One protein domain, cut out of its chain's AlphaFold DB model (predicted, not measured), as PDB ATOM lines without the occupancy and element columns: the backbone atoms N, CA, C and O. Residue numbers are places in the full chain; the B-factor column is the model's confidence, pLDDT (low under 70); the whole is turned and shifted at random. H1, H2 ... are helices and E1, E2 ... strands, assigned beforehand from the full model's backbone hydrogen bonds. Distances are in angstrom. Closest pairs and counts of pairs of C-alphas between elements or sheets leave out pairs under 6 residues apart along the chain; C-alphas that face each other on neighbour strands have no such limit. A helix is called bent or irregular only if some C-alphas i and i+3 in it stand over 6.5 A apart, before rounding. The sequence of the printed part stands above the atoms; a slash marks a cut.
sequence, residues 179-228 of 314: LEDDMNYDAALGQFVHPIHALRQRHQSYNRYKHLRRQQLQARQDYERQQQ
ATOM      1  N   LEU A 179     -31.741   5.571   9.135       96.06
ATOM      2  CA  LEU A 179     -30.886   4.904   8.154       96.06
ATOM      3  C   LEU A 179     -30.241   5.923   7.209       96.06
ATOM      4  O   LEU A 179     -30.665   7.074   7.140       96.06
ATOM      5  N   GLU A 180     -29.228   5.484   6.464       95.12
ATOM      6  CA  GLU A 180     -28.476   6.321   5.518       95.12
ATOM      7  C   GLU A 180     -29.383   7.013   4.484       95.12
ATOM      8  O   GLU A 180     -29.209   8.204   4.230       95.12
ATOM      9  N   ASP A 181     -30.421   6.322   3.996       96.94
ATOM     10  CA  ASP A 181     -31.406   6.854   3.040       96.94
ATOM     11  C   ASP A 181     -32.209   8.054   3.582       96.94
ATOM     12  O   ASP A 181     -32.692   8.885   2.813       96.94
ATOM     13  N   ASP A 182     -32.335   8.163   4.908       96.56
ATOM     14  CA  ASP A 182     -33.052   9.239   5.603       96.56
ATOM     15  C   ASP A 182     -32.108  10.346   6.123       96.56
ATOM     16  O   ASP A 182     -32.552  11.324   6.746       96.56
ATOM     17  N   MET A 183     -30.797  10.215   5.899       97.56
ATOM     18  CA  MET A 183     -29.809  11.234   6.255       97.56
ATOM     19  C   MET A 183     -29.688  12.309   5.167       97.56
ATOM     20  O   MET A 183     -29.987  12.099   3.995       97.56
ATOM     21  N   ASN A 184     -29.213  13.500   5.543       97.12
ATOM     22  CA  ASN A 184     -28.948  14.555   4.563       97.12
ATOM     23  C   ASN A 184     -27.561  14.352   3.951       97.12
ATOM     24  O   ASN A 184     -26.587  14.241   4.689       97.12
ATOM     25  N   TYR A 185     -27.440  14.384   2.628       97.31
ATOM     26  CA  TYR A 185     -26.136  14.346   1.969       97.31
ATOM     27  C   TYR A 185     -25.461  15.727   1.998       97.31
ATOM     28  O   TYR A 185     -25.993  16.699   1.454       97.31
ATOM     29  N   ASP A 186     -24.284  15.822   2.617       95.56
ATOM     30  CA  ASP A 186     -23.436  17.012   2.562       95.56
ATOM     31  C   ASP A 186     -22.481  16.908   1.367       95.56
ATOM     32  O   ASP A 186     -21.475  16.199   1.406       95.56
ATOM     33  N   ALA A 187     -22.789  17.651   0.301       95.56
ATOM     34  CA  ALA A 187     -22.005  17.656  -0.932       95.56
ATOM     35  C   ALA A 187     -20.581  18.220  -0.767       95.56
ATOM     36  O   ALA A 187     -19.722  17.916  -1.591       95.56
ATOM     37  N   ALA A 188     -20.314  19.029   0.264       93.81
ATOM     38  CA  ALA A 188     -18.977  19.575   0.496       93.81
ATOM     39  C   ALA A 188     -18.043  18.535   1.131       93.81
ATOM     40  O   ALA A 188     -16.851  18.511   0.830       93.81
ATOM     41  N   LEU A 189     -18.590  17.681   2.001       93.31
ATOM     42  CA  LEU A 189     -17.846  16.613   2.677       93.31
ATOM     43  C   LEU A 189     -17.933  15.271   1.943       93.31
ATOM     44  O   LEU A 189     -17.115  14.388   2.190       93.31
ATOM     45  N   GLY A 190     -18.919  15.112   1.059       96.69
ATOM     46  CA  GLY A 190     -19.226  13.847   0.401       96.69
ATOM     47  C   GLY A 190     -19.751  12.786   1.371       96.69
ATOM     48  O   GLY A 190     -19.491  11.604   1.169       96.69
ATOM     49  N   GLN A 191     -20.427  13.197   2.448       96.44
ATOM     50  CA  GLN A 191     -20.845  12.318   3.546       96.44
ATOM     51  C   GLN A 191     -22.317  12.525   3.898       96.44
ATOM     52  O   GLN A 191     -22.852  13.627   3.776       96.44
ATOM     53  N   PHE A 192     -22.961  11.466   4.388       96.81
ATOM     54  CA  PHE A 192     -24.294  11.550   4.969       96.81
ATOM     55  C   PHE A 192     -24.226  12.094   6.397       96.81
ATOM     56  O   PHE A 192     -23.424  11.661   7.225       96.81
ATOM     57  N   VAL A 193     -25.071  13.080   6.675       96.81
ATOM     58  CA  VAL A 193     -25.137  13.803   7.939       96.81
ATOM     59  C   VAL A 193     -26.519  13.610   8.540       96.81
ATOM     60  O   VAL A 193     -27.540  13.989   7.955       96.81
ATOM     61  N   HIS A 194     -26.550  13.073   9.757       97.69
ATOM     62  CA  HIS A 194     -27.793  12.886  10.488       97.69
ATOM     63  C   HIS A 194     -28.565  14.224  10.627       97.69
ATOM     64  O   HIS A 194     -27.958  15.259  10.949       97.69
ATOM     65  N   PRO A 195     -29.903  14.253  10.438       97.06
ATOM     66  CA  PRO A 195     -30.680  15.496  10.399       97.06
ATOM     67  C   PRO A 195     -30.508  16.412  11.617       97.06
ATOM     68  O   PRO A 195     -30.548  17.640  11.475       97.06
ATOM     69  N   ILE A 196     -30.272  15.848  12.810       97.31
ATOM     70  CA  ILE A 196     -30.042  16.638  14.032       97.31
ATOM     71  C   ILE A 196     -28.790  17.512  13.950       97.31
ATOM     72  O   ILE A 196     -28.800  18.649  14.429       97.31
ATOM     73  N   HIS A 197     -27.728  17.033  13.300       96.19
ATOM     74  CA  HIS A 197     -26.480  17.783  13.177       96.19
ATOM     75  C   HIS A 197     -26.642  18.929  12.184       96.19
ATOM     76  O   HIS A 197     -26.240  20.052  12.487       96.19
ATOM     77  N   ALA A 198     -27.343  18.698  11.070       94.88
ATOM     78  CA  ALA A 198     -27.688  19.748  10.111       94.88
ATOM     79  C   ALA A 198     -28.583  20.833  10.745       94.88
ATOM     80  O   ALA A 198     -28.390  22.034  10.532       94.88
ATOM     81  N   LEU A 199     -29.558  20.438  11.574       95.31
ATOM     82  CA  LEU A 199     -30.374  21.376  12.353       95.31
ATOM     83  C   LEU A 199     -29.523  22.189  13.335       95.31
ATOM     84  O   LEU A 199     -29.648  23.417  13.379       95.31
ATOM     85  N   ARG A 200     -28.628  21.529  14.079       94.19
ATOM     86  CA  ARG A 200     -27.720  22.186  15.029       94.19
ATOM     87  C   ARG A 200     -26.805  23.190  14.329       94.19
ATOM     88  O   ARG A 200     -26.668  24.313  14.810       94.19
ATOM     89  N   GLN A 201     -26.235  22.822  13.186       93.69
ATOM     90  CA  GLN A 201     -25.373  23.699  12.396       93.69
ATOM     91  C   GLN A 201     -26.137  24.934  11.897       93.69
ATOM     92  O   GLN A 201     -25.680  26.060  12.100       93.69
ATOM     93  N   ARG A 202     -27.345  24.756  11.337       91.94
ATOM     94  CA  ARG A 202     -28.208  25.883  10.928       91.94
ATOM     95  C   ARG A 202     -28.530  26.812  12.097       91.94
ATOM     96  O   ARG A 202     -28.461  28.033  11.950       91.94
ATOM     97  N   HIS A 203     -28.835  26.249  13.264       94.12
ATOM     98  CA  HIS A 203     -29.112  27.028  14.470       94.12
ATOM     99  C   HIS A 203     -27.891  27.841  14.931       94.12
ATOM    100  O   HIS A 203     -28.016  29.030  15.231       94.12
ATOM    101  N   GLN A 204     -26.696  27.245  14.928       94.06
ATOM    102  CA  GLN A 204     -25.453  27.949  15.259       94.06
ATOM    103  C   GLN A 204     -25.175  29.106  14.291       94.06
ATOM    104  O   GLN A 204     -24.871  30.217  14.736       94.06
ATOM    105  N   SER A 205     -25.340  28.877  12.986       93.00
ATOM    106  CA  SER A 205     -25.191  29.918  11.963       93.00
ATOM    107  C   SER A 205     -26.179  31.067  12.170       93.00
ATOM    108  O   SER A 205     -25.788  32.235  12.137       93.00
ATOM    109  N   TYR A 206     -27.443  30.753  12.471       95.75
ATOM    110  CA  TYR A 206     -28.462  31.759  12.773       95.75
ATOM    111  C   TYR A 206     -28.115  32.589  14.019       95.75
ATOM    112  O   TYR A 206     -28.209  33.818  13.994       95.75
ATOM    113  N   ASN A 207     -27.665  31.944  15.097       94.00
ATOM    114  CA  ASN A 207     -27.286  32.644  16.326       94.00
ATOM    115  C   ASN A 207     -26.071  33.551  16.119       94.00
ATOM    116  O   ASN A 207     -26.072  34.691  16.593       94.00
ATOM    117  N   ARG A 208     -25.077  33.093  15.350       92.38
ATOM    118  CA  ARG A 208     -23.924  33.914  14.961       92.38
ATOM    119  C   ARG A 208     -24.364  35.144  14.167       92.38
ATOM    120  O   ARG A 208     -23.980  36.259  14.514       92.38
ATOM    121  N   TYR A 209     -25.222  34.959  13.164       95.56
ATOM    122  CA  TYR A 209     -25.790  36.059  12.378       95.56
ATOM    123  C   TYR A 209     -26.547  37.064  13.259       95.56
ATOM    124  O   TYR A 209     -26.328  38.274  13.177       95.56
ATOM    125  N   LYS A 210     -27.407  36.569  14.154       95.00
ATOM    126  CA  LYS A 210     -28.180  37.398  15.085       95.00
ATOM    127  C   LYS A 210     -27.272  38.225  15.999       95.00
ATOM    128  O   LYS A 210     -27.570  39.395  16.242       95.00
ATOM    129  N   HIS A 211     -26.184  37.637  16.495       95.00
ATOM    130  CA  HIS A 211     -25.206  38.343  17.321       95.00
ATOM    131  C   HIS A 211     -24.482  39.441  16.531       95.00
ATOM    132  O   HIS A 211     -24.461  40.590  16.969       95.00
ATOM    133  N   LEU A 212     -23.988  39.124  15.331       94.38
ATOM    134  CA  LEU A 212     -23.304  40.090  14.469       94.38
ATOM    135  C   LEU A 212     -24.209  41.278  14.108       94.38
ATOM    136  O   LEU A 212     -23.789  42.431  14.174       94.38
ATOM    137  N   ARG A 213     -25.488  41.021  13.810       94.81
ATOM    138  CA  ARG A 213     -26.459  42.083  13.514       94.81
ATOM    139  C   ARG A 213     -26.677  43.027  14.700       94.81
ATOM    140  O   ARG A 213     -26.820  44.230  14.500       94.81
ATOM    141  N   ARG A 214     -26.685  42.509  15.935       96.00
ATOM    142  CA  ARG A 214     -26.770  43.347  17.147       96.00
ATOM    143  C   ARG A 214     -25.541  44.241  17.292       96.00
ATOM    144  O   ARG A 214     -25.706  45.430  17.542       96.00
ATOM    145  N   GLN A 215     -24.346  43.694  17.072       94.94
ATOM    146  CA  GLN A 215     -23.103  44.469  17.120       94.94
ATOM    147  C   GLN A 215     -23.098  45.599  16.081       94.94
ATOM    148  O   GLN A 215     -22.750  46.730  16.404       94.94
ATOM    149  N   GLN A 216     -23.551  45.326  14.853       94.12
ATOM    150  CA  GLN A 216     -23.647  46.344  13.800       94.12
ATOM    151  C   GLN A 216     -24.617  47.477  14.166       94.12
ATOM    152  O   GLN A 216     -24.310  48.647  13.943       94.12
ATOM    153  N   LEU A 217     -25.776  47.149  14.746       95.56
ATOM    154  CA  LEU A 217     -26.738  48.155  15.205       95.56
ATOM    155  C   LEU A 217     -26.167  49.011  16.339       95.56
ATOM    156  O   LEU A 217     -26.345  50.226  16.326       95.56
ATOM    157  N   GLN A 218     -25.452  48.396  17.282       96.12
ATOM    158  CA  GLN A 218     -24.800  49.114  18.374       96.12
ATOM    159  C   GLN A 218     -23.713  50.060  17.851       96.12
ATOM    160  O   GLN A 218     -23.737  51.244  18.171       96.12
ATOM    161  N   ALA A 219     -22.843  49.579  16.958       92.00
ATOM    162  CA  ALA A 219     -21.812  50.403  16.330       92.00
ATOM    163  C   ALA A 219     -22.405  51.597  15.561       92.00
ATOM    164  O   ALA A 219     -21.856  52.699  15.586       92.00
ATOM    165  N   ARG A 220     -23.559  51.404  14.907       93.94
ATOM    166  CA  ARG A 220     -24.287  52.493  14.247       93.94
ATOM    167  C   ARG A 220     -24.811  53.524  15.250       93.94
ATOM    168  O   ARG A 220     -24.626  54.716  15.031       93.94
ATOM    169  N   GLN A 221     -25.428  53.080  16.343       95.81
ATOM    170  CA  GLN A 221     -25.903  53.979  17.401       95.81
ATOM    171  C   GLN A 221     -24.748  54.754  18.050       95.81
ATOM    172  O   GLN A 221     -24.875  55.946  18.319       95.81
ATOM    173  N   ASP A 222     -23.604  54.102  18.268       91.31
ATOM    174  CA  ASP A 222     -22.389  54.739  18.786       91.31
ATOM    175  C   ASP A 222     -21.878  55.836  17.853       91.31
ATOM    176  O   ASP A 222     -21.550  56.937  18.301       91.31
ATOM    177  N   TYR A 223     -21.866  55.562  16.550       93.12
ATOM    178  CA  TYR A 223     -21.499  56.542  15.537       93.12
ATOM    179  C   TYR A 223     -22.453  57.748  15.527       93.12
ATOM    180  O   TYR A 223     -22.001  58.895  15.512       93.12
ATOM    181  N   GLU A 224     -23.766  57.513  15.606       91.38
ATOM    182  CA  GLU A 224     -24.778  58.578  15.678       91.38
ATOM    183  C   GLU A 224     -24.616  59.438  16.951       91.38
ATOM    184  O   GLU A 224     -24.658  60.668  16.871       91.38
ATOM    185  N   ARG A 225     -24.320  58.826  18.111       90.81
ATOM    186  CA  ARG A 225     -24.023  59.554  19.363       90.81
ATOM    187  C   ARG A 225     -22.798  60.462  19.249       90.81
ATOM    188  O   ARG A 225     -22.827  61.595  19.738       90.81
ATOM    189  N   GLN A 226     -21.734  59.988  18.599       89.50
ATOM    190  CA  GLN A 226     -20.515  60.775  18.389       89.50
ATOM    191  C   GLN A 226     -20.767  62.003  17.507       89.50
ATOM    192  O   GLN A 226     -20.223  63.073  17.784       89.50
ATOM    193  N   GLN A 227     -21.617  61.881  16.482       88.94
ATOM    194  CA  GLN A 227     -21.980  63.022  15.640       88.94
ATOM    195  C   GLN A 227     -22.737  64.103  16.414       88.94
ATOM    196  O   GLN A 227     -22.442  65.286  16.249       88.94
ATOM    197  N   GLN A 228     -23.655  63.710  17.301       89.38
ATOM    198  CA  GLN A 228     -24.408  64.661  18.127       89.38
ATOM    199  C   GLN A 228     -23.502  65.427  19.101       89.38
ATOM    200  O   GLN A 228     -23.658  66.632  19.272       89.38
TER     201      GLN A 228
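What this domain is: This is residues 179 to 228 of the 314 residues of the protein "Hypothetical protein" of Craspedostauros australis (UniProt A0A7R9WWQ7). One long helix, H1, makes a rod, and at its first end sits a small head made of a two-strand hairpin, E1 and E2, with the opening stretch of residues 179 to 183 beside it. From residue 199 to residue 228 the helix sticks out alone, with no other part of the domain near it. The printed part has 50 residues, with two named strands and then one named helix along the chain in the order E1, E2, H1; the sheet has the order E1, E2 and is antiparallel, and the class is mostly helix. The whole is extended, with a radius of gyration of the C-alphas of 18.7 A, and the C-alphas span 61 by 18 by 8 A along their three main axes.

Where its parts are: The printed part begins with Leu 179, whose C-alpha is at (-30.886, 4.904, 8.154). E1 is residues 184 to 186, Asn 184 to Asp 186, and measures 6.4 A from first to last C-alpha; its C-alpha 184 is at (-28.948, 14.555, 4.563). E2 is residues 191 to 193, Gln 191 to Val 193, and measures 6.3 A. H1 is residues 195 to 228, Pro 195 to Gln 228, and measures 50.2 A, from C-alpha 195 at (-30.680, 15.496, 10.399) to C-alpha 228 at (-24.408, 64.661, 18.127). Along H1 it is y that climbs most, and H1 is not bent.

How they stand to each other: E1 and E2 are antiparallel neighbours and form a hairpin, with an angle of 136 degrees between their N-to-C directions. The C-alphas of Tyr 185 and Phe 192 face each other at 4.5 A. Across the pair, N 193 and O 184 are 2.8 A apart and N 186 and O 191 are 2.9 A apart, both within hydrogen-bond range. E1 and H1 have 2 pairs of C-alphas within 8 A, and their closest C-alphas are those of Asn 184 and Pro 195, 6.2 A apart. Their centres are 27.1 A apart. In H1 every O i to N i+4 pair is within hydrogen-bond range. Residues 199 to 228, which belong to H1, stand free: no C-alpha 8 or more residues away along the chain is within 10 A of theirs.

The domain as a whole: The outline is a rod, and the two C-alphas farthest apart are those of Leu 179 and Gln 228, at 60.9 A. The printed part has no cut. The link from E1 to E2, 4 residues, is tight, and the link from E2 to H1, 1 residue, is tight. The mean pLDDT of the printed part is 94.6, and no printed residue is under 70.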